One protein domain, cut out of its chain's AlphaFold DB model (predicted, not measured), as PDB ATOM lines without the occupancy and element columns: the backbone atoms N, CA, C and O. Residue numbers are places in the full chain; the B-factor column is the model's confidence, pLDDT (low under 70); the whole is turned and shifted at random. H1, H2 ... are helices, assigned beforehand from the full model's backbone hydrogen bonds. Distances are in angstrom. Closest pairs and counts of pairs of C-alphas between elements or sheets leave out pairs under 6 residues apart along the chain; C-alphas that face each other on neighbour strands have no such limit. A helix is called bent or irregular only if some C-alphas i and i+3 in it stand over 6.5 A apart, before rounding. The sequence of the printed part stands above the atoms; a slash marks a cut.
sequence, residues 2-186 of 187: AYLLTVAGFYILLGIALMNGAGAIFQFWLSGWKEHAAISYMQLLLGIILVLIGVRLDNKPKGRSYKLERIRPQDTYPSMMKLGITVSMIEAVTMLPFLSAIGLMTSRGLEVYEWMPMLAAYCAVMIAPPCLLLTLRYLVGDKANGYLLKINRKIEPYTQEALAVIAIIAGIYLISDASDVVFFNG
ATOM      1  N   ALA A   2      23.130  -2.071   1.179       88.06
ATOM      2  CA  ALA A   2      23.569  -3.114   0.234       88.06
ATOM      3  C   ALA A   2      24.636  -4.062   0.819       88.06
ATOM      4  O   ALA A   2      24.411  -5.260   0.844       88.06
ATOM      5  N   TYR A   3      25.712  -3.518   1.402       88.62
ATOM      6  CA  TYR A   3      26.740  -4.301   2.102       88.62
ATOM      7  C   TYR A   3      26.159  -5.266   3.155       88.62
ATOM      8  O   TYR A   3      26.403  -6.465   3.086       88.62
ATOM      9  N   LEU A   4      25.347  -4.762   4.095       89.19
ATOM     10  CA  LEU A   4      24.775  -5.581   5.174       89.19
ATOM     11  C   LEU A   4      23.833  -6.663   4.642       89.19
ATOM     12  O   LEU A   4      23.861  -7.780   5.140       89.19
ATOM     13  N   LEU A   5      23.032  -6.349   3.620       90.25
ATOM     14  CA  LEU A   5      22.149  -7.325   2.977       90.25
ATOM     15  C   LEU A   5      22.942  -8.415   2.254       90.25
ATOM     16  O   LEU A   5      22.566  -9.580   2.310       90.25
ATOM     17  N   THR A   6      24.051  -8.055   1.607       92.06
ATOM     18  CA  THR A   6      24.941  -9.022   0.964       92.06
ATOM     19  C   THR A   6      25.575  -9.955   1.987       92.06
ATOM     20  O   THR A   6      25.532 -11.166   1.802       92.06
ATOM     21  N   VAL A   7      26.099  -9.406   3.083       91.44
ATOM     22  CA  VAL A   7      26.689 -10.182   4.180       91.44
ATOM     23  C   VAL A   7      25.640 -11.108   4.814       91.44
ATOM     24  O   VAL A   7      25.881 -12.299   4.980       91.44
ATOM     25  N   ALA A   8      24.438 -10.591   5.082       91.69
ATOM     26  CA  ALA A   8      23.313 -11.360   5.608       91.69
ATOM     27  C   ALA A   8      22.915 -12.528   4.699       91.69
ATOM     28  O   ALA A   8      22.796 -13.667   5.150       91.69
ATOM     29  N   GLY A   9      22.725 -12.241   3.410       92.94
ATOM     30  CA  GLY A   9      22.372 -13.242   2.413       92.94
ATOM     31  C   GLY A   9      23.460 -14.300   2.274       92.94
ATOM     32  O   GLY A   9      23.149 -15.487   2.241       92.94
ATOM     33  N   PHE A  10      24.729 -13.889   2.270       93.31
ATOM     34  CA  PHE A  10      25.858 -14.811   2.221       93.31
ATOM     35  C   PHE A  10      25.852 -15.777   3.408       93.31
ATOM     36  O   PHE A  10      25.980 -16.978   3.193       93.31
ATOM     37  N   TYR A  11      25.649 -15.298   4.640       90.31
ATOM     38  CA  TYR A  11      25.641 -16.173   5.820       90.31
ATOM     39  C   TYR A  11      24.443 -17.112   5.881       90.31
ATOM     40  O   TYR A  11      24.607 -18.271   6.258       90.31
ATOM     41  N   ILE A  12      23.259 -16.658   5.462       92.56
ATOM     42  CA  ILE A  12      22.095 -17.541   5.337       92.56
ATOM     43  C   ILE A  12      22.383 -18.639   4.309       92.56
ATOM     44  O   ILE A  12      22.204 -19.816   4.613       92.56
ATOM     45  N   LEU A  13      22.880 -18.278   3.123       93.81
ATOM     46  CA  LEU A  13      23.212 -19.245   2.073       93.81
ATOM     47  C   LEU A  13      24.310 -20.214   2.517       93.81
ATOM     48  O   LEU A  13      24.187 -21.416   2.293       93.81
ATOM     49  N   LEU A  14      25.349 -19.712   3.185       91.50
ATOM     50  CA  LEU A  14      26.426 -20.526   3.737       91.50
ATOM     51  C   LEU A  14      25.891 -21.501   4.794       91.50
ATOM     52  O   LEU A  14      26.209 -22.683   4.740       91.50
ATOM     53  N   GLY A  15      25.052 -21.038   5.722       91.06
ATOM     54  CA  GLY A  15      24.454 -21.883   6.757       91.06
ATOM     55  C   GLY A  15      23.546 -22.966   6.183       91.06
ATOM     56  O   GLY A  15      23.662 -24.126   6.571       91.06
ATOM     57  N   ILE A  16      22.706 -22.617   5.202       92.31
ATOM     58  CA  ILE A  16      21.879 -23.583   4.466       92.31
ATOM     59  C   ILE A  16      22.773 -24.614   3.773       92.31
ATOM     60  O   ILE A  16      22.530 -25.812   3.907       92.31
ATOM     61  N   ALA A  17      23.818 -24.179   3.065       90.69
ATOM     62  CA  ALA A  17      24.742 -25.087   2.393       90.69
ATOM     63  C   ALA A  17      25.397 -26.055   3.392       90.69
ATOM     64  O   ALA A  17      25.397 -27.265   3.170       90.69
ATOM     65  N   LEU A  18      25.897 -25.542   4.522       88.44
ATOM     66  CA  LEU A  18      26.541 -26.356   5.552       88.44
ATOM     67  C   LEU A  18      25.576 -27.360   6.199       88.44
ATOM     68  O   LEU A  18      25.947 -28.527   6.327       88.44
ATOM     69  N   MET A  19      24.341 -26.954   6.526       88.88
ATOM     70  CA  MET A  19      23.313 -27.843   7.098       88.88
ATOM     71  C   MET A  19      22.868 -28.955   6.141       88.88
ATOM     72  O   MET A  19      22.534 -30.043   6.595       88.88
ATOM     73  N   ASN A  20      22.918 -28.727   4.824       87.81
ATOM     74  CA  ASN A  20      22.619 -29.746   3.806       87.81
ATOM     75  C   ASN A  20      23.801 -30.697   3.525       87.81
ATOM     76  O   ASN A  20      23.776 -31.453   2.558       87.81
ATOM     77  N   GLY A  21      24.851 -30.662   4.349       78.25
ATOM     78  CA  GLY A  21      25.984 -31.576   4.230       78.25
ATOM     79  C   GLY A  21      27.158 -31.036   3.415       78.25
ATOM     80  O   GLY A  21      28.125 -31.773   3.213       78.25
ATOM     81  N   ALA A  22      27.176 -29.751   3.029       71.31
ATOM     82  CA  ALA A  22      28.408 -29.147   2.505       71.31
ATOM     83  C   ALA A  22      29.551 -29.220   3.532       71.31
ATOM     84  O   ALA A  22      30.712 -29.298   3.142       71.31
ATOM     85  N   GLY A  23      29.233 -29.286   4.832       64.94
ATOM     86  CA  GLY A  23      30.212 -29.580   5.879       64.94
ATOM     87  C   GLY A  23      30.861 -30.964   5.737       64.94
ATOM     88  O   GLY A  23      32.068 -31.080   5.918       64.94
ATOM     89  N   ALA A  24      30.104 -31.993   5.340       67.19
ATOM     90  CA  ALA A  24      30.641 -33.336   5.106       67.19
ATOM     91  C   ALA A  24      31.523 -33.381   3.848       67.19
ATOM     92  O   ALA A  24      32.595 -33.981   3.864       67.19
ATOM     93  N   ILE A  25      31.123 -32.676   2.783       64.06
ATOM     94  CA  ILE A  25      31.937 -32.517   1.565       64.06
ATOM     95  C   ILE A  25      33.233 -31.764   1.884       64.06
ATOM     96  O   ILE A  25      34.307 -32.166   1.445       64.06
ATOM     97  N   PHE A  26      33.149 -30.700   2.684       63.97
ATOM     98  CA  PHE A  26      34.305 -29.928   3.127       63.97
ATOM     99  C   PHE A  26      35.254 -30.771   3.981       63.97
ATOM    100  O   PHE A  26      36.456 -30.747   3.745       63.97
ATOM    101  N   GLN A  27      34.730 -31.567   4.918       65.81
ATOM    102  CA  GLN A  27      35.536 -32.494   5.715       65.81
ATOM    103  C   GLN A  27      36.194 -33.575   4.860       65.81
ATOM    104  O   GLN A  27      37.366 -33.850   5.076       65.81
ATOM    105  N   PHE A  28      35.487 -34.129   3.872       65.56
ATOM    106  CA  PHE A  28      36.041 -35.103   2.930       65.56
ATOM    107  C   PHE A  28      37.183 -34.510   2.088       65.56
ATOM    108  O   PHE A  28      38.235 -35.131   1.924       65.56
ATOM    109  N   TRP A  29      37.014 -33.276   1.602       62.25
ATOM    110  CA  TRP A  29      38.076 -32.530   0.920       62.25
ATOM    111  C   TRP A  29      39.261 -32.245   1.853       62.25
ATOM    112  O   TRP A  29      40.408 -32.441   1.459       62.25
ATOM    113  N   LEU A  30      39.007 -31.848   3.104       62.97
ATOM    114  CA  LEU A  30      40.051 -31.578   4.097       62.97
ATOM    115  C   LEU A  30      40.799 -32.828   4.562       62.97
ATOM    116  O   LEU A  30      41.993 -32.740   4.841       62.97
ATOM    117  N   SER A  31      40.135 -33.976   4.678       63.72
ATOM    118  CA  SER A  31      40.785 -35.218   5.101       63.72
ATOM    119  C   SER A  31      41.775 -35.713   4.051       63.72
ATOM    120  O   SER A  31      42.883 -36.080   4.422       63.72
ATOM    121  N   GLY A  32      41.448 -35.606   2.755       63.06
ATOM    122  CA  GLY A  32      42.409 -35.894   1.680       63.06
ATOM    123  C   GLY A  32      43.570 -34.893   1.619       63.06
ATOM    124  O   GLY A  32      44.653 -35.206   1.143       63.06
ATOM    125  N   TRP A  33      43.366 -33.680   2.133       60.44
ATOM    126  CA  TRP A  33      44.389 -32.637   2.198       60.44
ATOM    127  C   TRP A  33      45.370 -32.855   3.361       60.44
ATOM    128  O   TRP A  33      46.570 -32.652   3.193       60.44
ATOM    129  N   LYS A  34      44.907 -33.331   4.524       57.38
ATOM    130  CA  LYS A  34      45.768 -33.565   5.701       57.38
ATOM    131  C   LYS A  34      46.879 -34.598   5.486       57.38
ATOM    132  O   LYS A  34      47.862 -34.566   6.215       57.38
ATOM    133  N   GLU A  35      46.753 -35.473   4.492       62.53
ATOM    134  CA  GLU A  35      47.778 -36.473   4.165       62.53
ATOM    135  C   GLU A  35      48.958 -35.899   3.356       62.53
ATOM    136  O   GLU A  35      49.999 -36.541   3.223       62.53
ATOM    137  N   HIS A  36      48.848 -34.675   2.828       64.88
ATOM    138  CA  HIS A  36      49.887 -34.082   1.992       64.88
ATOM    139  C   HIS A  36      50.813 -33.151   2.784       64.88
ATOM    140  O   HIS A  36      50.430 -32.043   3.161       64.88
ATOM    141  N   ALA A  37      52.090 -33.534   2.904       68.94
ATOM    142  CA  ALA A  37      53.156 -32.713   3.497       68.94
ATOM    143  C   ALA A  37      53.232 -31.279   2.924       68.94
ATOM    144  O   ALA A  37      53.648 -30.346   3.610       68.94
ATOM    145  N   ALA A  38      52.779 -31.080   1.679       74.75
ATOM    146  CA  ALA A  38      52.683 -29.774   1.026       74.75
ATOM    147  C   ALA A  38      51.859 -28.744   1.822       74.75
ATOM    148  O   ALA A  38      52.171 -27.553   1.787       74.75
ATOM    149  N   ILE A  39      50.838 -29.179   2.561       75.25
ATOM    150  CA  ILE A  39      49.985 -28.281   3.345       75.25
ATOM    151  C   ILE A  39      50.689 -27.799   4.604       75.25
ATOM    152  O   ILE A  39      50.587 -26.614   4.915       75.25
ATOM    153  N   SER A  40      51.486 -28.641   5.260       77.12
ATOM    154  CA  SER A  40      52.312 -28.209   6.390       77.12
ATOM    155  C   SER A  40      53.332 -27.152   5.958       77.12
ATOM    156  O   SER A  40      53.514 -26.156   6.654       77.12
ATOM    157  N   TYR A  41      53.923 -27.286   4.763       83.50
ATOM    158  CA  TYR A  41      54.788 -26.244   4.198       83.50
ATOM    159  C   TYR A  41      54.028 -24.947   3.878       83.50
ATOM    160  O   TYR A  41      54.530 -23.862   4.176       83.50
ATOM    161  N   MET A  42      52.818 -25.025   3.310       84.38
ATOM    162  CA  MET A  42      51.989 -23.832   3.077       84.38
ATOM    163  C   MET A  42      51.572 -23.153   4.385       84.38
ATOM    164  O   MET A  42      51.607 -21.926   4.472       84.38
ATOM    165  N   GLN A  43      51.214 -23.927   5.407       85.94
ATOM    166  CA  GLN A  43      50.854 -23.428   6.731       85.94
ATOM    167  C   GLN A  43      52.045 -22.760   7.421       85.94
ATOM    168  O   GLN A  43      51.900 -21.677   7.986       85.94
ATOM    169  N   LEU A  44      53.235 -23.356   7.316       87.00
ATOM    170  CA  LEU A  44      54.476 -22.781   7.826       87.00
ATOM    171  C   LEU A  44      54.785 -21.448   7.131       87.00
ATOM    172  O   LEU A  44      55.036 -20.446   7.800       87.00
ATOM    173  N   LEU A  45      54.695 -21.401   5.797       91.19
ATOM    174  CA  LEU A  45      54.851 -20.161   5.030       91.19
ATOM    175  C   LEU A  45      53.829 -19.098   5.453       91.19
ATOM    176  O   LEU A  45      54.201 -17.942   5.653       91.19
ATOM    177  N   LEU A  46      52.562 -19.476   5.626       91.88
ATOM    178  CA  LEU A  46      51.503 -18.574   6.074       91.88
ATOM    179  C   LEU A  46      51.789 -18.015   7.476       91.88
ATOM    180  O   LEU A  46      51.645 -16.811   7.696       91.88
ATOM    181  N   GLY A  47      52.246 -18.861   8.400       91.12
ATOM    182  CA  GLY A  47      52.650 -18.455   9.743       91.12
ATOM    183  C   GLY A  47      53.815 -17.461   9.726       91.12
ATOM    184  O   GLY A  47      53.738 -16.415  10.372       91.12
ATOM    185  N   ILE A  48      54.846 -17.706   8.906       93.12
ATOM    186  CA  ILE A  48      55.968 -16.768   8.713       93.12
ATOM    187  C   ILE A  48      55.469 -15.427   8.165       93.12
ATOM    188  O   ILE A  48      55.844 -14.370   8.675       93.12
ATOM    189  N   ILE A  49      54.613 -15.452   7.141       94.75
ATOM    190  CA  ILE A  49      54.038 -14.241   6.546       94.75
ATOM    191  C   ILE A  49      53.277 -13.433   7.605       94.75
ATOM    192  O   ILE A  49      53.459 -12.217   7.678       94.75
ATOM    193  N   LEU A  50      52.477 -14.085   8.452       92.50
ATOM    194  CA  LEU A  50      51.737 -13.430   9.534       92.50
ATOM    195  C   LEU A  50      52.659 -12.765  10.559       92.50
ATOM    196  O   LEU A  50      52.438 -11.601  10.898       92.50
ATOM    197  N   VAL A  51      53.727 -13.443  10.991       93.12
ATOM    198  CA  VAL A  51      54.726 -12.856  11.901       93.12
ATOM    199  C   VAL A  51      55.392 -11.637  11.259       93.12
ATOM    200  O   VAL A  51      55.485 -10.580  11.884       93.12
ATOM    201  N   LEU A  52      55.801 -11.736   9.990       93.50
ATOM    202  CA  LEU A  52      56.414 -10.619   9.263       93.50
ATOM    203  C   LEU A  52      55.462  -9.425   9.132       93.50
ATOM    204  O   LEU A  52      55.897  -8.280   9.277       93.50
ATOM    205  N   ILE A  53      54.176  -9.672   8.865       91.06
ATOM    206  CA  ILE A  53      53.142  -8.632   8.815       91.06
ATOM    207  C   ILE A  53      52.979  -7.979  10.188       91.06
ATOM    208  O   ILE A  53      52.973  -6.751  10.263       91.06
ATOM    209  N   GLY A  54      52.893  -8.768  11.259       89.81
ATOM    210  CA  GLY A  54      52.740  -8.247  12.614       89.81
ATOM    211  C   GLY A  54      53.920  -7.369  13.039       89.81
ATOM    212  O   GLY A  54      53.714  -6.225  13.435       89.81
ATOM    213  N   VAL A  55      55.162  -7.814  12.817       89.69
ATOM    214  CA  VAL A  55      56.374  -7.013  13.097       89.69
ATOM    215  C   VAL A  55      56.415  -5.731  12.258       89.69
ATOM    216  O   VAL A  55      56.792  -4.662  12.738       89.69
ATOM    217  N   ARG A  56      56.008  -5.802  10.983       87.81
ATOM    218  CA  ARG A  56      55.907  -4.621  10.108       87.81
ATOM    219  C   ARG A  56      54.839  -3.633  10.567       87.81
ATOM    220  O   ARG A  56      54.967  -2.450  10.247       87.81
ATOM    221  N   LEU A  57      53.788  -4.105  11.232       84.19
ATOM    222  CA  LEU A  57      52.701  -3.276  11.737       84.19
ATOM    223  C   LEU A  57      53.093  -2.580  13.049       84.19
ATOM    224  O   LEU A  57      52.792  -1.398  13.193       84.19
ATOM    225  N   ASP A  58      53.844  -3.264  13.915       82.69
ATOM    226  CA  ASP A  58      54.388  -2.721  15.169       82.69
ATOM    227  C   ASP A  58      55.482  -1.658  14.935       82.69
ATOM    228  O   ASP A  58      55.487  -0.589  15.539       82.69
ATOM    229  N   ASN A  59      56.363  -1.875  13.949       76.69
ATOM    230  CA  ASN A  59      57.462  -0.950  13.627       76.69
ATOM    231  C   ASN A  59      57.040   0.359  12.925       76.69
ATOM    232  O   ASN A  59      57.897   1.178  12.575       76.69
ATOM    233  N   LYS A  60      55.752   0.582  12.639       67.56
ATOM    234  CA  LYS A  60      55.307   1.829  11.996       67.56
ATOM    235  C   LYS A  60      55.169   2.947  13.039       67.56
ATOM    236  O   LYS A  60      54.611   2.723  14.106       67.56
ATOM    237  N   PRO A  61      55.627   4.177  12.735       61.75
ATOM    238  CA  PRO A  61      55.569   5.277  13.691       61.75
ATOM    239  C   PRO A  61      54.121   5.584  14.092       61.75
ATOM    240  O   PRO A  61      53.273   5.855  13.233       61.75
ATOM    241  N   LYS A  62      53.869   5.565  15.407       60.06
ATOM    242  CA  LYS A  62      52.576   5.882  16.024       60.06
ATOM    243  C   LYS A  62      52.158   7.296  15.611       60.06
ATOM    244  O   LYS A  62      52.890   8.255  15.839       60.06
ATOM    245  N   GLY A  63      51.009   7.421  14.950       53.09
ATOM    246  CA  GLY A  63      50.507   8.698  14.421       53.09
ATOM    247  C   GLY A  63      50.587   8.841  12.903       53.09
ATOM    248  O   GLY A  63      50.048   9.800  12.348       53.09
ATOM    249  N   ARG A  64      51.168   7.869  12.191       48.22
ATOM    250  CA  ARG A  64      50.942   7.745  10.751       48.22
ATOM    251  C   ARG A  64      49.576   7.100  10.560       48.22
ATOM    252  O   ARG A  64      49.489   5.895  10.336       48.22
ATOM    253  N   SER A  65      48.528   7.924  10.677       48.00
ATOM    254  CA  SER A  65      47.200   7.573  10.178       48.00
ATOM    255  C   SER A  65      47.436   6.952   8.813       48.00
ATOM    256  O   SER A  65      48.111   7.544   7.955       48.00
ATOM    257  N   TYR A  66      47.047   5.688   8.669       49.09
ATOM    258  CA  TYR A  66      47.056   5.031   7.378       49.09
ATOM    259  C   TYR A  66      46.439   6.049   6.425       49.09
ATOM    260  O   TYR A  66      45.365   6.592   6.669       49.09
ATOM    261  N   LYS A  67      47.170   6.423   5.382       42.25
ATOM    262  CA  LYS A  67      46.676   7.376   4.399       42.25
ATOM    263  C   LYS A  67      45.619   6.657   3.545       42.25
ATOM    264  O   LYS A  67      45.785   6.496   2.343       42.25
ATOM    265  N   LEU A  68      44.531   6.193   4.179       47.41
ATOM    266  CA  LEU A  68      43.262   5.808   3.560       47.41
ATOM    267  C   LEU A  68      42.646   7.003   2.827       47.41
ATOM    268  O   LEU A  68      41.746   6.817   2.023       47.41
ATOM    269  N   GLU A  69      43.208   8.202   3.004       46.28
ATOM    270  CA  GLU A  69      43.006   9.387   2.169       46.28
ATOM    271  C   GLU A  69      43.101   9.106   0.652       46.28
ATOM    272  O   GLU A  69      42.607   9.896  -0.149       46.28
ATOM    273  N   ARG A  70      43.700   7.976   0.229       45.78
ATOM    274  CA  ARG A  70      43.763   7.559  -1.183       45.78
ATOM    275  C   ARG A  70      42.835   6.407  -1.585       45.78
ATOM    276  O   ARG A  70      42.855   6.018  -2.748       45.78
ATOM    277  N   ILE A  71      42.011   5.869  -0.690       52.72
ATOM    278  CA  ILE A  71      40.904   4.996  -1.091       52.72
ATOM    279  C   ILE A  71      39.649   5.843  -0.989       52.72
ATOM    280  O   ILE A  71      39.070   5.977   0.081       52.72
ATOM    281  N   ARG A  72      39.246   6.457  -2.108       55.91
ATOM    282  CA  ARG A  72      37.916   7.064  -2.187       55.91
ATOM    283  C   ARG A  72      36.917   5.915  -2.046       55.91
ATOM    284  O   ARG A  72      36.903   5.064  -2.941       55.91
ATOM    285  N   PRO A  73      36.136   5.843  -0.953       61.00
ATOM    286  CA  PRO A  73      35.084   4.850  -0.856       61.00
ATOM    287  C   PRO A  73      34.158   5.095  -2.044       61.00
ATOM    288  O   PRO A  73      33.637   6.194  -2.223       61.00
ATOM    289  N   GLN A  74      34.054   4.113  -2.934       67.00
ATOM    290  CA  GLN A  74      33.058   4.181  -3.987       67.00
ATOM    291  C   GLN A  74      31.741   3.748  -3.367       67.00
ATOM    292  O   GLN A  74      31.522   2.561  -3.134       67.00
ATOM    293  N   ASP A  75      30.857   4.712  -3.141       69.44
ATOM    294  CA  ASP A  75      29.524   4.483  -2.572       69.44
ATOM    295  C   ASP A  75      28.547   3.856  -3.584       69.44
ATOM    296  O   ASP A  75      27.331   3.853  -3.401       69.44
ATOM    297  N   THR A  76      29.062   3.309  -4.687       85.44
ATOM    298  CA  THR A  76      28.255   2.637  -5.699       85.44
ATOM    299  C   THR A  76      27.799   1.272  -5.180       85.44
ATOM    300  O   THR A  76      28.592   0.488  -4.653       85.44
ATOM    301  N   TYR A  77      26.524   0.947  -5.404       85.50
ATOM    302  CA  TYR A  77      25.912  -0.349  -5.083       85.50
ATOM    303  C   TYR A  77      26.782  -1.589  -5.401       85.50
ATOM    304  O   TYR A  77      26.980  -2.402  -4.496       85.50
ATOM    305  N   PRO A  78      27.355  -1.756  -6.615       88.50
ATOM    306  CA  PRO A  78      28.189  -2.917  -6.934       88.50
ATOM    307  C   PRO A  78      29.489  -2.978  -6.124       88.50
ATOM    308  O   PRO A  78      29.931  -4.070  -5.780       88.50
ATOM    309  N   SER A  79      30.096  -1.839  -5.787       88.56
ATOM    310  CA  SER A  79      31.325  -1.801  -4.983       88.56
ATOM    311  C   SER A  79      31.050  -2.253  -3.549       88.56
ATOM    312  O   SER A  79      31.794  -3.066  -3.004       88.56
ATOM    313  N   MET A  80      29.925  -1.822  -2.973       90.00
ATOM    314  CA  MET A  80      29.472  -2.268  -1.649       90.00
ATOM    315  C   MET A  80      29.111  -3.756  -1.615       90.00
ATOM    316  O   MET A  80      29.404  -4.430  -0.631       90.00
ATOM    317  N   MET A  81      28.512  -4.278  -2.687       90.31
ATOM    318  CA  MET A  81      28.202  -5.704  -2.805       90.31
ATOM    319  C   MET A  81      29.477  -6.549  -2.905       90.31
ATOM    320  O   MET A  81      29.617  -7.531  -2.184       90.31
ATOM    321  N   LYS A  82      30.445  -6.139  -3.737       91.62
ATOM    322  CA  LYS A  82      31.749  -6.818  -3.840       91.62
ATOM    323  C   LYS A  82      32.486  -6.830  -2.506       91.62
ATOM    324  O   LYS A  82      32.980  -7.876  -2.107       91.62
ATOM    325  N   LEU A  83      32.514  -5.695  -1.803       91.12
ATOM    326  CA  LEU A  83      33.081  -5.626  -0.455       91.12
ATOM    327  C   LEU A  83      32.371  -6.591   0.497       91.12
ATOM    328  O   LEU A  83      33.048  -7.325   1.205       91.12
ATOM    329  N   GLY A  84      31.034  -6.633   0.474       91.19
ATOM    330  CA  GLY A  84      30.240  -7.553   1.291       91.19
ATOM    331  C   GLY A  84      30.615  -9.014   1.069       91.19
ATOM    332  O   GLY A  84      30.887  -9.709   2.039       91.19
ATOM    333  N   ILE A  85      30.706  -9.445  -0.193       92.69
ATOM    334  CA  ILE A  85      31.083 -10.820  -0.564       92.69
ATOM    335  C   ILE A  85      32.510 -11.144  -0.112       92.69
ATOM    336  O   ILE A  85      32.748 -12.188   0.490       92.69
ATOM    337  N   THR A  86      33.473 -10.267  -0.404       92.19
ATOM    338  CA  THR A  86      34.875 -10.516  -0.047       92.19
ATOM    339  C   THR A  86      35.049 -10.591   1.465       92.19
ATOM    340  O   THR A  86      35.722 -11.493   1.959       92.19
ATOM    341  N   VAL A  87      34.432  -9.668   2.206       92.06
ATOM    342  CA  VAL A  87      34.515  -9.646   3.669       92.06
ATOM    343  C   VAL A  87      33.841 -10.879   4.260       92.06
ATOM    344  O   VAL A  87      34.465 -11.554   5.069       92.06
ATOM    345  N   SER A  88      32.633 -11.240   3.815       90.62
ATOM    346  CA  SER A  88      31.930 -12.412   4.346       90.62
ATOM    347  C   SER A  88      32.668 -13.722   4.068       90.62
ATOM    348  O   SER A  88      32.648 -14.628   4.894       90.62
ATOM    349  N   MET A  89      33.363 -13.826   2.931       90.62
ATOM    350  CA  MET A  89      34.180 -14.994   2.600       90.62
ATOM    351  C   MET A  89      35.393 -15.133   3.531       90.62
ATOM    352  O   MET A  89      35.714 -16.240   3.957       90.62
ATOM    353  N   ILE A  90      36.046 -14.017   3.869       88.69
ATOM    354  CA  ILE A  90      37.176 -13.996   4.811       88.69
ATOM    355  C   ILE A  90      36.687 -14.280   6.235       88.69
ATOM    356  O   ILE A  90      37.279 -15.085   6.953       88.69
ATOM    357  N   GLU A  91      35.595 -13.638   6.642       90.38
ATOM    358  CA  GLU A  91      35.042 -13.760   7.988       90.38
ATOM    359  C   GLU A  91      34.514 -15.166   8.274       90.38
ATOM    360  O   GLU A  91      34.720 -15.654   9.385       90.38
ATOM    361  N   ALA A  92      33.916 -15.843   7.284       86.38
ATOM    362  CA  ALA A  92      33.322 -17.173   7.433       86.38
ATOM    363  C   ALA A  92      34.248 -18.190   8.125       86.38
ATOM    364  O   ALA A  92      33.778 -19.012   8.909       86.38
ATOM    365  N   VAL A  93      35.560 -18.108   7.884       82.25
ATOM    366  CA  VAL A  93      36.562 -19.008   8.484       82.25
ATOM    367  C   VAL A  93      36.777 -18.720   9.974       82.25
ATOM    368  O   VAL A  93      37.036 -19.623  10.762       82.25
ATOM    369  N   THR A  94      36.647 -17.460  10.382       84.94
ATOM    370  CA  THR A  94      36.933 -16.993  11.750       84.94
ATOM    371  C   THR A  94      35.714 -16.996  12.675       84.94
ATOM    372  O   THR A  94      35.825 -16.726  13.871       84.94
ATOM    373  N   MET A  95      34.537 -17.340  12.154       87.12
ATOM    374  CA  MET A  95      33.280 -17.354  12.897       87.12
ATOM    375  C   MET A  95      33.074 -18.641  13.691       87.12
ATOM    376  O   MET A  95      32.109 -19.380  13.479       87.12
ATOM    377  N   LEU A  96      33.956 -18.890  14.654       85.06
ATOM    378  CA  LEU A  96      33.871 -20.062  15.529       85.06
ATOM    379  C   LEU A  96      32.472 -20.260  16.151       85.06
ATOM    380  O   LEU A  96      31.987 -21.391  16.118       85.06
ATOM    381  N   PRO A  97      31.763 -19.214  16.636       87.50
ATOM    382  CA  PRO A  97      30.428 -19.406  17.207       87.50
ATOM    383  C   PRO A  97      29.389 -19.890  16.183       87.50
ATOM    384  O   PRO A  97      28.569 -20.746  16.506       87.50
ATOM    385  N   PHE A  98      29.446 -19.397  14.938       88.69
ATOM    386  CA  PHE A  98      28.530 -19.804  13.867       88.69
ATOM    387  C   PHE A  98      28.785 -21.250  13.450       88.69
ATOM    388  O   PHE A  98      27.863 -22.062  13.417       88.69
ATOM    389  N   LEU A  99      30.050 -21.588  13.186       88.88
ATOM    390  CA  LEU A  99      30.447 -22.940  12.799       88.88
ATOM    391  C   LEU A  99      30.126 -23.950  13.907       88.88
ATOM    392  O   LEU A  99      29.640 -25.044  13.624       88.88
ATOM    393  N   SER A 100      30.315 -23.565  15.172       88.81
ATOM    394  CA  SER A 100      29.919 -24.378  16.323       88.81
ATOM    395  C   SER A 100      28.407 -24.592  16.389       88.81
ATOM    396  O   SER A 100      27.976 -25.706  16.678       88.81
ATOM    397  N   ALA A 101      27.597 -23.559  16.138       90.44
ATOM    398  CA  ALA A 101      26.141 -23.681  16.143       90.44
ATOM    399  C   ALA A 101      25.658 -24.648  15.054       90.44
ATOM    400  O   ALA A 101      24.877 -25.549  15.349       90.44
ATOM    401  N   ILE A 102      26.184 -24.519  13.831       90.25
ATOM    402  CA  ILE A 102      25.918 -25.453  12.730       90.25
ATOM    403  C   ILE A 102      26.309 -26.879  13.130       90.25
ATOM    404  O   ILE A 102      25.485 -27.781  13.037       90.25
ATOM    405  N   GLY A 103      27.522 -27.083  13.659       87.38
ATOM    406  CA  GLY A 103      27.986 -28.402  14.099       87.38
ATOM    407  C   GLY A 103      27.071 -29.041  15.149       87.38
ATOM    408  O   GLY A 103      26.732 -30.218  15.038       87.38
ATOM    409  N   LEU A 104      26.597 -28.259  16.124       89.50
ATOM    410  CA  LEU A 104      25.629 -28.724  17.119       89.50
ATOM    411  C   LEU A 104      24.284 -29.087  16.480       89.50
ATOM    412  O   LEU A 104      23.738 -30.147  16.786       89.50
ATOM    413  N   MET A 105      23.764 -28.247  15.586       90.50
ATOM    414  CA  MET A 105      22.493 -28.491  14.902       90.50
ATOM    415  C   MET A 105      22.544 -29.746  14.028       90.50
ATOM    416  O   MET A 105      21.639 -30.577  14.095       90.50
ATOM    417  N   THR A 106      23.628 -29.920  13.268       88.56
ATOM    418  CA  THR A 106      23.871 -31.115  12.453       88.56
ATOM    419  C   THR A 106      24.030 -32.359  13.328       88.56
ATOM    420  O   THR A 106      23.431 -33.385  13.029       88.56
ATOM    421  N   SER A 107      24.768 -32.278  14.444       87.38
ATOM    422  CA  SER A 107      24.977 -33.426  15.347       87.38
ATOM    423  C   SER A 107      23.694 -33.921  16.019       87.38
ATOM    424  O   SER A 107      23.572 -35.105  16.321       87.38
ATOM    425  N   ARG A 108      22.731 -33.020  16.241       89.12
ATOM    426  CA  ARG A 108      21.415 -33.347  16.805       89.12
ATOM    427  C   ARG A 108      20.418 -33.844  15.760       89.12
ATOM    428  O   ARG A 108      19.332 -34.253  16.148       89.12
ATOM    429  N   GLY A 109      20.767 -33.803  14.472       85.06
ATOM    430  CA  GLY A 109      19.888 -34.242  13.389       85.06
ATOM    431  C   GLY A 109      18.595 -33.432  13.285       85.06
ATOM    432  O   GLY A 109      17.567 -34.001  12.940       85.06
ATOM    433  N   LEU A 110      18.640 -32.134  13.620       88.38
ATOM    434  CA  LEU A 110      17.464 -31.258  13.589       88.38
ATOM    435  C   LEU A 110      16.823 -31.247  12.200       88.38
ATOM    436  O   LEU A 110      17.517 -31.141  11.182       88.38
ATOM    437  N   GLU A 111      15.495 -31.272  12.162       90.19
ATOM    438  CA  GLU A 111      14.762 -31.135  10.908       90.19
ATOM    439  C   GLU A 111      14.822 -29.691  10.386       90.19
ATOM    440  O   GLU A 111      15.086 -28.739  11.125       90.19
ATOM    441  N   VAL A 112      14.545 -29.504   9.089       88.88
ATOM    442  CA  VAL A 112      14.589 -28.183   8.424       88.88
ATOM    443  C   VAL A 112      13.731 -27.146   9.134       88.88
ATOM    444  O   VAL A 112      14.145 -25.998   9.287       88.88
ATOM    445  N   TYR A 113      12.566 -27.558   9.625       91.75
ATOM    446  CA  TYR A 113      11.673 -26.685  10.374       91.75
ATOM    447  C   TYR A 113      12.287 -26.166  11.685       91.75
ATOM    448  O   TYR A 113      11.954 -25.066  12.114       91.75
ATOM    449  N   GLU A 114      13.199 -26.914  12.306       91.31
ATOM    450  CA  GLU A 114      13.794 -26.551  13.592       91.31
ATOM    451  C   GLU A 114      15.067 -25.720  13.423       91.31
ATOM    452  O   GLU A 114      15.239 -24.696  14.087       91.31
ATOM    453  N   TRP A 115      15.965 -26.115  12.512       92.25
ATOM    454  CA  TRP A 115      17.230 -25.398  12.349       92.25
ATOM    455  C   TRP A 115      17.094 -24.113  11.535       92.25
ATOM    456  O   TRP A 115      17.826 -23.158  11.791       92.25
ATOM    457  N   MET A 116      16.159 -24.037  10.582       92.25
ATOM    458  CA  MET A 116      15.975 -22.848   9.746       92.25
ATOM    459  C   MET A 116      15.620 -21.584  10.556       92.25
ATOM    460  O   MET A 116      16.282 -20.561  10.353       92.25
ATOM    461  N   PRO A 117      14.663 -21.606  11.508       93.88
ATOM    462  CA  PRO A 117      14.411 -20.451  12.365       93.88
ATOM    463  C   PRO A 117      15.575 -20.160  13.319       93.88
ATOM    464  O   PRO A 117      15.855 -18.988  13.568       93.88
ATOM    465  N   MET A 118      16.299 -21.173  13.814       92.81
ATOM    466  CA  MET A 118      17.490 -20.932  14.640       92.81
ATOM    467  C   MET A 118      18.608 -20.242  13.847       92.81
ATOM    468  O   MET A 118      19.214 -19.293  14.345       92.81
ATOM    469  N   LEU A 119      18.853 -20.664  12.604       92.56
ATOM    470  CA  LEU A 119      19.819 -20.035  11.705       92.56
ATOM    471  C   LEU A 119      19.427 -18.584  11.405       92.56
ATOM    472  O   LEU A 119      20.268 -17.686  11.476       92.56
ATOM    473  N   ALA A 120      18.148 -18.344  11.106       92.69
ATOM    474  CA  ALA A 120      17.630 -17.003  10.865       92.69
ATOM    475  C   ALA A 120      17.772 -16.108  12.106       92.69
ATOM    476  O   ALA A 120      18.234 -14.971  11.991       92.69
ATOM    477  N   ALA A 121      17.444 -16.624  13.293       93.69
ATOM    478  CA  ALA A 121      17.600 -15.911  14.556       93.69
ATOM    479  C   ALA A 121      19.070 -15.574  14.836       93.69
ATOM    480  O   ALA A 121      19.382 -14.435  15.183       93.69
ATOM    481  N   TYR A 122      19.983 -16.522  14.618       91.50
ATOM    482  CA  TYR A 122      21.420 -16.285  14.752       91.50
ATOM    483  C   TYR A 122      21.892 -15.172  13.806       91.50
ATOM    484  O   TYR A 122      22.541 -14.220  14.243       91.50
ATOM    485  N   CYS A 123      21.525 -15.246  12.522       90.50
ATOM    486  CA  CYS A 123      21.876 -14.217  11.541       90.50
ATOM    487  C   CYS A 123      21.305 -12.849  11.943       90.50
ATOM    488  O   CYS A 123      22.004 -11.841  11.859       90.50
ATOM    489  N   ALA A 124      20.067 -12.803  12.442       91.69
ATOM    490  CA  ALA A 124      19.446 -11.573  12.921       91.69
ATOM    491  C   ALA A 124      20.212 -10.964  14.104       91.69
ATOM    492  O   ALA A 124      20.509  -9.769  14.078       91.69
ATOM    493  N   VAL A 125      20.597 -11.772  15.099       93.19
ATOM    494  CA  VAL A 125      21.427 -11.328  16.234       93.19
ATOM    495  C   VAL A 125      22.775 -10.799  15.751       93.19
ATOM    496  O   VAL A 125      23.242  -9.774  16.241       93.19
ATOM    497  N   MET A 126      23.381 -11.445  14.757       88.31
ATOM    498  CA  MET A 126      24.666 -11.030  14.198       88.31
ATOM    499  C   MET A 126      24.589  -9.684  13.449       88.31
ATOM    500  O   MET A 126      25.499  -8.861  13.541       88.31
ATOM    501  N   ILE A 127      23.504  -9.437  12.715       90.38
ATOM    502  CA  ILE A 127      23.301  -8.214  11.917       90.38
ATOM    503  C   ILE A 127      22.710  -7.074  12.763       90.38
ATOM    504  O   ILE A 127      22.803  -5.900  12.387       90.38
ATOM    505  N   ALA A 128      22.132  -7.390  13.923       93.06
ATOM    506  CA  ALA A 128      21.493  -6.417  14.799       93.06
ATOM    507  C   ALA A 128      22.419  -5.258  15.221       93.06
ATOM    508  O   ALA A 128      21.985  -4.114  15.071       93.06
ATOM    509  N   PRO A 129      23.679  -5.463  15.672       91.38
ATOM    510  CA  PRO A 129      24.541  -4.354  16.075       91.38
ATOM    511  C   PRO A 129      24.870  -3.392  14.919       91.38
ATOM    512  O   PRO A 129      24.669  -2.186  15.090       91.38
ATOM    513  N   PRO A 130      25.297  -3.858  13.722       91.00
ATOM    514  CA  PRO A 130      25.490  -2.973  12.572       91.00
ATOM    515  C   PRO A 130      24.220  -2.227  12.147       91.00
ATOM    516  O   PRO A 130      24.285  -1.034  11.842       91.00
ATOM    517  N   CYS A 131      23.063  -2.899  12.149       90.31
ATOM    518  CA  CYS A 131      21.784  -2.260  11.841       90.31
ATOM    519  C   CYS A 131      21.424  -1.187  12.870       90.31
ATOM    520  O   CYS A 131      21.039  -0.091  12.475       90.31
ATOM    521  N   LEU A 132      21.605  -1.464  14.162       91.44
ATOM    522  CA  LEU A 132      21.342  -0.525  15.251       91.44
ATOM    523  C   LEU A 132      22.246   0.710  15.172       91.44
ATOM    524  O   LEU A 132      21.783   1.833  15.342       91.44
ATOM    525  N   LEU A 133      23.531   0.531  14.860       88.94
ATOM    526  CA  LEU A 133      24.445   1.657  14.651       88.94
ATOM    527  C   LEU A 133      24.047   2.498  13.437       88.94
ATOM    528  O   LEU A 133      24.137   3.726  13.474       88.94
ATOM    529  N   LEU A 134      23.604   1.853  12.358       87.88
ATOM    530  CA  LEU A 134      23.214   2.540  11.135       87.88
ATOM    531  C   LEU A 134      21.893   3.303  11.307       87.88
ATOM    532  O   LEU A 134      21.805   4.450  10.867       87.88
ATOM    533  N   THR A 135      20.900   2.726  11.986       88.25
ATOM    534  CA  THR A 135      19.654   3.427  12.328       88.25
ATOM    535  C   THR A 135      19.917   4.575  13.295       88.25
ATOM    536  O   THR A 135      19.436   5.681  13.061       88.25
ATOM    537  N   LEU A 136      20.751   4.378  14.320       88.00
ATOM    538  CA  LEU A 136      21.130   5.446  15.245       88.00
ATOM    539  C   LEU A 136      21.842   6.594  14.521       88.00
ATOM    540  O   LEU A 136      21.529   7.758  14.757       88.00
ATOM    541  N   ARG A 137      22.760   6.284  13.598       86.12
ATOM    542  CA  ARG A 137      23.423   7.290  12.756       86.12
ATOM    543  C   ARG A 137      22.420   8.060  11.898       86.12
ATOM    544  O   ARG A 137      22.555   9.272  11.776       86.12
ATOM    545  N   TYR A 138      21.432   7.377  11.326       88.12
ATOM    546  CA  TYR A 138      20.376   8.017  10.542       88.12
ATOM    547  C   TYR A 138      19.523   8.971  11.395       88.12
ATOM    548  O   TYR A 138      19.226  10.075  10.954       88.12
ATOM    549  N   LEU A 139      19.193   8.590  12.636       89.00
ATOM    550  CA  LEU A 139      18.389   9.407  13.556       89.00
ATOM    551  C   LEU A 139      19.152  10.605  14.145       89.00
ATOM    552  O   LEU A 139      18.585  11.681  14.309       89.00
ATOM    553  N   VAL A 140      20.430  10.427  14.490       88.50
ATOM    554  CA  VAL A 140      21.259  11.453  15.158       88.50
ATOM    555  C   VAL A 140      21.910  12.420  14.152       88.50
ATOM    556  O   VAL A 140      22.353  13.509  14.534       88.50
ATOM    557  N   GLY A 141      21.961  12.054  12.868       82.75
ATOM    558  CA  GLY A 141      22.523  12.876  11.796       82.75
ATOM    559  C   GLY A 141      24.022  13.145  11.970       82.75
ATOM    560  O   GLY A 141      24.769  12.327  12.514       82.75
ATOM    561  N   ASP A 142      24.484  14.321  11.539       78.44
ATOM    562  CA  ASP A 142      25.914  14.673  11.484       78.44
ATOM    563  C   ASP A 142      26.627  14.665  12.843       78.44
ATOM    564  O   ASP A 142      27.843  14.458  12.919       78.44
ATOM    565  N   LYS A 143      25.882  14.802  13.947       79.19
ATOM    566  CA  LYS A 143      26.439  14.684  15.302       79.19
ATOM    567  C   LYS A 143      27.028  13.293  15.549       79.19
ATOM    568  O   LYS A 143      28.052  13.191  16.224       79.19
ATOM    569  N   ALA A 144      26.445  12.238  14.969       78.12
ATOM    570  CA  ALA A 144      26.956  10.872  15.089       78.12
ATOM    571  C   ALA A 144      28.363  10.751  14.499       78.12
ATOM    572  O   ALA A 144      29.219  10.092  15.085       78.12
ATOM    573  N   ASN A 145      28.635  11.449  13.392       78.19
ATOM    574  CA  ASN A 145      29.948  11.433  12.759       78.19
ATOM    575  C   ASN A 145      31.024  12.003  13.698       78.19
ATOM    576  O   ASN A 145      32.088  11.411  13.858       78.19
ATOM    577  N   GLY A 146      30.710  13.094  14.406       79.75
ATOM    578  CA  GLY A 146      31.606  13.685  15.402       79.75
ATOM    579  C   GLY A 146      31.932  12.741  16.566       79.75
ATOM    580  O   GLY A 146      33.087  12.657  16.984       79.75
ATOM    581  N   TYR A 147      30.946  11.996  17.075       83.19
ATOM    582  CA  TYR A 147      31.176  10.999  18.129       83.19
ATOM    583  C   TYR A 147      31.966   9.788  17.626       83.19
ATOM    584  O   TYR A 147      32.918   9.375  18.287       83.19
ATOM    585  N   LEU A 148      31.631   9.261  16.446       81.25
ATOM    586  CA  LEU A 148      32.351   8.146  15.826       81.25
ATOM    587  C   LEU A 148      33.813   8.508  15.555       81.25
ATOM    588  O   LEU A 148      34.696   7.707  15.839       81.25
ATOM    589  N   LEU A 149      34.090   9.733  15.099       81.88
ATOM    590  CA  LEU A 149      35.451  10.246  14.924       81.88
ATOM    591  C   LEU A 149      36.209  10.347  16.251       81.88
ATOM    592  O   LEU A 149      37.384   9.993  16.304       81.88
ATOM    593  N   LYS A 150      35.562  10.795  17.334       84.62
ATOM    594  CA  LYS A 150      36.183  10.833  18.671       84.62
ATOM    595  C   LYS A 150      36.535   9.434  19.170       84.62
ATOM    596  O   LYS A 150      37.635   9.237  19.680       84.62
ATOM    597  N   ILE A 151      35.622   8.476  19.009       85.25
ATOM    598  CA  ILE A 151      35.848   7.073  19.376       85.25
ATOM    599  C   ILE A 151      36.975   6.495  18.523       85.25
ATOM    600  O   ILE A 151      37.931   5.961  19.076       85.25
ATOM    601  N   ASN A 152      36.916   6.678  17.201       83.62
ATOM    602  CA  ASN A 152      37.942   6.190  16.290       83.62
ATOM    603  C   ASN A 152      39.318   6.741  16.663       83.62
ATOM    604  O   ASN A 152      40.237   5.964  16.849       83.62
ATOM    605  N   ARG A 153      39.453   8.049  16.914       84.06
ATOM    606  CA  ARG A 153      40.729   8.651  17.347       84.06
ATOM    607  C   ARG A 153      41.240   8.115  18.685       84.06
ATOM    608  O   ARG A 153      42.444   8.137  18.920       84.06
ATOM    609  N   LYS A 154      40.347   7.667  19.574       85.38
ATOM    610  CA  LYS A 154      40.721   7.060  20.858       85.38
ATOM    611  C   LYS A 154      41.190   5.611  20.695       85.38
ATOM    612  O   LYS A 154      42.029   5.176  21.473       85.38
ATOM    613  N   ILE A 155      40.655   4.885  19.709       83.62
ATOM    614  CA  ILE A 155      40.939   3.461  19.460       83.62
ATOM    615  C   ILE A 155      42.087   3.268  18.457       83.62
ATOM    616  O   ILE A 155      42.917   2.392  18.662       83.62
ATOM    617  N   GLU A 156      42.175   4.112  17.424       83.38
ATOM    618  CA  GLU A 156      43.187   4.100  16.355       83.38
ATOM    619  C   GLU A 156      44.622   3.831  16.842       83.38
ATOM    620  O   GLU A 156      45.268   2.972  16.236       83.38
ATOM    621  N   PRO A 157      45.128   4.456  17.932       80.19
ATOM    622  CA  PRO A 157      46.478   4.156  18.414       80.19
ATOM    623  C   PRO A 157      46.662   2.710  18.901       80.19
ATOM    624  O   PRO A 157      47.760   2.180  18.784       80.19
ATOM    625  N   TYR A 158      45.614   2.059  19.411       83.94
ATOM    626  CA  TYR A 158      45.680   0.693  19.939       83.94
ATOM    627  C   TYR A 158      45.391  -0.372  18.877       83.94
ATOM    628  O   TYR A 158      45.848  -1.504  19.006       83.94
ATOM    629  N   THR A 159      44.647  -0.036  17.817       84.50
ATOM    630  CA  THR A 159      44.247  -1.005  16.783       84.50
ATOM    631  C   THR A 159      45.452  -1.633  16.091       84.50
ATOM    632  O   THR A 159      45.464  -2.840  15.865       84.50
ATOM    633  N   GLN A 160      46.464  -0.831  15.742       83.94
ATOM    634  CA  GLN A 160      47.641  -1.339  15.030       83.94
ATOM    635  C   GLN A 160      48.473  -2.273  15.908       83.94
ATOM    636  O   GLN A 160      48.847  -3.348  15.448       83.94
ATOM    637  N   GLU A 161      48.698  -1.899  17.167       85.81
ATOM    638  CA  GLU A 161      49.417  -2.730  18.138       85.81
ATOM    639  C   GLU A 161      48.667  -4.037  18.413       85.81
ATOM    640  O   GLU A 161      49.251  -5.115  18.344       85.81
ATOM    641  N   ALA A 162      47.352  -3.968  18.640       89.12
ATOM    642  CA  ALA A 162      46.531  -5.153  18.866       89.12
ATOM    643  C   ALA A 162      46.567  -6.108  17.663       89.12
ATOM    644  O   ALA A 162      46.787  -7.305  17.834       89.12
ATOM    645  N   LEU A 163      46.407  -5.588  16.440       89.12
ATOM    646  CA  LEU A 163      46.495  -6.393  15.218       89.12
ATOM    647  C   LEU A 163      47.889  -6.995  15.021       89.12
ATOM    648  O   LEU A 163      47.992  -8.136  14.578       89.12
ATOM    649  N   ALA A 164      48.948  -6.255  15.357       90.88
ATOM    650  CA  ALA A 164      50.319  -6.741  15.267       90.88
ATOM    651  C   ALA A 164      50.541  -7.929  16.207       90.88
ATOM    652  O   ALA A 164      51.012  -8.979  15.774       90.88
ATOM    653  N   VAL A 165      50.133  -7.786  17.469       93.00
ATOM    654  CA  VAL A 165      50.248  -8.836  18.488       93.00
ATOM    655  C   VAL A 165      49.413 -10.058  18.112       93.00
ATOM    656  O   VAL A 165      49.933 -11.170  18.138       93.00
ATOM    657  N   ILE A 166      48.154  -9.873  17.701       92.81
ATOM    658  CA  ILE A 166      47.285 -10.979  17.267       92.81
ATOM    659  C   ILE A 166      47.910 -11.718  16.077       92.81
ATOM    660  O   ILE A 166      47.963 -12.946  16.089       92.81
ATOM    661  N   ALA A 167      48.422 -10.995  15.074       92.62
ATOM    662  CA  ALA A 167      49.066 -11.598  13.908       92.62
ATOM    663  C   ALA A 167      50.342 -12.370  14.277       92.62
ATOM    664  O   ALA A 167      50.557 -13.465  13.761       92.62
ATOM    665  N   ILE A 168      51.162 -11.842  15.193       93.31
ATOM    666  CA  ILE A 168      52.364 -12.527  15.689       93.31
ATOM    667  C   ILE A 168      51.983 -13.798  16.446       93.31
ATOM    668  O   ILE A 168      52.529 -14.855  16.144       93.31
ATOM    669  N   ILE A 169      51.034 -13.728  17.385       94.75
ATOM    670  CA  ILE A 169      50.591 -14.893  18.166       94.75
ATOM    671  C   ILE A 169      50.022 -15.972  17.239       94.75
ATOM    672  O   ILE A 169      50.431 -17.128  17.327       94.75
ATOM    673  N   ALA A 170      49.125 -15.598  16.323       92.00
ATOM    674  CA  ALA A 170      48.550 -16.528  15.353       92.00
ATOM    675  C   ALA A 170      49.625 -17.139  14.440       92.00
ATOM    676  O   ALA A 170      49.607 -18.341  14.188       92.00
ATOM    677  N   GLY A 171      50.584 -16.334  13.974       92.12
ATOM    678  CA  GLY A 171      51.682 -16.803  13.136       92.12
ATOM    679  C   GLY A 171      52.610 -17.779  13.862       92.12
ATOM    680  O   GLY A 171      52.929 -18.826  13.307       92.12
ATOM    681  N   ILE A 172      52.982 -17.491  15.116       93.75
ATOM    682  CA  ILE A 172      53.769 -18.408  15.957       93.75
ATOM    683  C   ILE A 172      53.006 -19.717  16.166       93.75
ATOM    684  O   ILE A 172      53.587 -20.781  15.987       93.75
ATOM    685  N   TYR A 173      51.708 -19.653  16.476       92.31
ATOM    686  CA  TYR A 173      50.885 -20.848  16.664       92.31
ATOM    687  C   TYR A 173      50.847 -21.723  15.403       92.31
ATOM    688  O   TYR A 173      51.048 -22.931  15.488       92.31
ATOM    689  N   LEU A 174      50.665 -21.117  14.222       89.44
ATOM    690  CA  LEU A 174      50.685 -21.844  12.950       89.44
ATOM    691  C   LEU A 174      52.048 -22.469  12.639       89.44
ATOM    692  O   LEU A 174      52.083 -23.571  12.095       89.44
ATOM    693  N   ILE A 175      53.150 -21.785  12.967       91.44
ATOM    694  CA  ILE A 175      54.511 -22.312  12.792       91.44
ATOM    695  C   ILE A 175      54.745 -23.498  13.725       91.44
ATOM    696  O   ILE A 175      55.287 -24.501  13.269       91.44
ATOM    697  N   SER A 176      54.344 -23.401  14.994       87.94
ATOM    698  CA  SER A 176      54.488 -24.493  15.962       87.94
ATOM    699  C   SER A 176      53.712 -25.730  15.515       87.94
ATOM    700  O   SER A 176      54.304 -26.796  15.391       87.94
ATOM    701  N   ASP A 177      52.436 -25.566  15.155       86.25
ATOM    702  CA  ASP A 177      51.581 -26.664  14.686       86.25
ATOM    703  C   ASP A 177      52.126 -27.313  13.399       86.25
ATOM    704  O   ASP A 177      52.198 -28.534  13.280       86.25
ATOM    705  N   ALA A 178      52.614 -26.506  12.450       85.75
ATOM    706  CA  ALA A 178      53.231 -27.031  11.234       85.75
ATOM    707  C   ALA A 178      54.573 -27.731  11.505       85.75
ATOM    708  O   ALA A 178      54.885 -28.730  10.858       85.75
ATOM    709  N   SER A 179      55.367 -27.217  12.447       81.81
ATOM    710  CA  SER A 179      56.649 -27.809  12.836       81.81
ATOM    711  C   SER A 179      56.437 -29.166  13.492       81.81
ATOM    712  O   SER A 179      57.163 -30.104  13.173       81.81
ATOM    713  N   ASP A 180      55.406 -29.311  14.325       78.50
ATOM    714  CA  ASP A 180      55.119 -30.593  14.956       78.50
ATOM    715  C   ASP A 180      54.843 -31.682  13.902       78.50
ATOM    716  O   ASP A 180      55.391 -32.784  13.956       78.50
ATOM    717  N   VAL A 181      54.082 -31.342  12.862       73.94
ATOM    718  CA  VAL A 181      53.768 -32.265  11.762       73.94
ATOM    719  C   VAL A 181      54.981 -32.545  10.866       73.94
ATOM    720  O   VAL A 181      55.193 -33.689  10.476       73.94
ATOM    721  N   VAL A 182      55.794 -31.535  10.539       70.12
ATOM    722  CA  VAL A 182      56.956 -31.691   9.638       70.12
ATOM    723  C   VAL A 182      58.122 -32.418  10.315       70.12
ATOM    724  O   VAL A 182      58.797 -33.212   9.662       70.12
ATOM    725  N   PHE A 183      58.374 -32.156  11.601       65.94
ATOM    726  CA  PHE A 183      59.547 -32.677  12.308       65.94
ATOM    727  C   PHE A 183      59.282 -33.976  13.079       65.94
ATOM    728  O   PHE A 183      60.198 -34.791  13.164       65.94
ATOM    729  N   PHE A 184      58.073 -34.212  13.610       60.94
ATOM    730  CA  PHE A 184      57.779 -35.439  14.375       60.94
ATOM    731  C   PHE A 184      57.053 -36.526  13.574       60.94
ATOM    732  O   PHE A 184      57.145 -37.688  13.952       60.94
ATOM    733  N   ASN A 185      56.374 -36.190  12.470       55.59
ATOM    734  CA  ASN A 185      55.638 -37.157  11.635       55.59
ATOM    735  C   ASN A 185      56.382 -37.528  10.332       55.59
ATOM    736  O   ASN A 185      55.815 -38.135   9.429       55.59
ATOM    737  N   GLY A 186      57.650 -37.113  10.216       51.03
ATOM    738  CA  GLY A 186      58.560 -37.454   9.119       51.03
ATOM    739  C   GLY A 186      59.378 -38.735   9.339       51.03
ATOM    740  O   GLY A 186      60.386 -38.908   8.653       51.03
TER     741      GLY A 186
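What this domain is: This is residues 2 to 186 of the 187 residues of an uncharacterized protein of Paenibacillus lautus (UniProt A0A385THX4). The model is a flat, open frame of helices round a mostly empty middle, with the group H1a, H3, H4 and H5a along one side and the long pair H2 and H6b along the opposite side. H1b bridges the two sides at one end; at the other, H5b and H6a make a corner leading to H6b, and the unnamed residues 59 to 76 also cross the gap. The printed part has 185 residues with six named helices, H1 to H6 in chain order, and no named strand: all helix. It is loose, with a radius of gyration of the C-alphas of 20.5 A and spans of 59 by 51 by 26 A.

How they stand to each other: H1, residues 2 to 34, was assigned as one helix by its hydrogen bonds but is bent, C-alphas 20 and 23 being 7.9 A apart; its arms H1a, residues 2 to 20, and H1b, residues 23 to 34, are about perpendicular at 81 degrees. H2, residues 37 to 58, is apart from H1a. H3, residues 77 to 94, touches H1a at a steep tilt of 41 degrees, closest at the C-alphas of Tyr 3 and Gly 84, 4.8 A. H4, residues 96 to 107, touches H1a with residues 102 to 106 alone, closest at the C-alphas of Met 19 and Thr 106, 6.3 A. H5, residues 112 to 140, also assigned as one helix by its hydrogen bonds, is bent, with C-alphas 126 and 129 6.9 A apart and arms H5a, 112 to 126, and H5b, 129 to 140. H5a touches H1a, closest at the C-alphas of Ala 8 and Cys 123, 6.7 A; H1a, H4 and H5a form a bundle, helices side by side. H6, residues 142 to 184, likewise one helix by its hydrogen bonds, is bent, with C-alphas 154 and 157 6.9 A apart and arms H6a, 142 to 154, and H6b, 157 to 184. H2 and H6b touch, opposite ways at a shallow tilt of 24 degrees, closest at the C-alphas of Gly 54 and Ala 164, 3.9 A. Each O i to N i+4 pair is within hydrogen-bond range in H1a, H1b, H2, H4 and H5b, against 12 of 14 in H3, 9 of 11 in H5a, 8 of 9 in H6a and 23 of 24 in H6b.

Where its parts are: H1a begins at C-alpha 2 (23.569, -3.114, 0.234) and is 26.9 A long. H2 is 32.2 A long and H3 26.1 A. H6b, irregular with C-alphas 157 and 160 6.6 A apart, is 41.4 A long and ends at C-alpha 184 (57.779, -35.439, 14.375).

The domain as a whole: The C-alphas of Gly 141 and Gly 186, the two farthest apart, are 62.0 A apart. The printed part has no cut, and H2 to H3 is a long link of 18 residues. Mean pLDDT of the printed part is 82.5; residues 23 to 37, 60 to 75 and 183 to 186 are under 70.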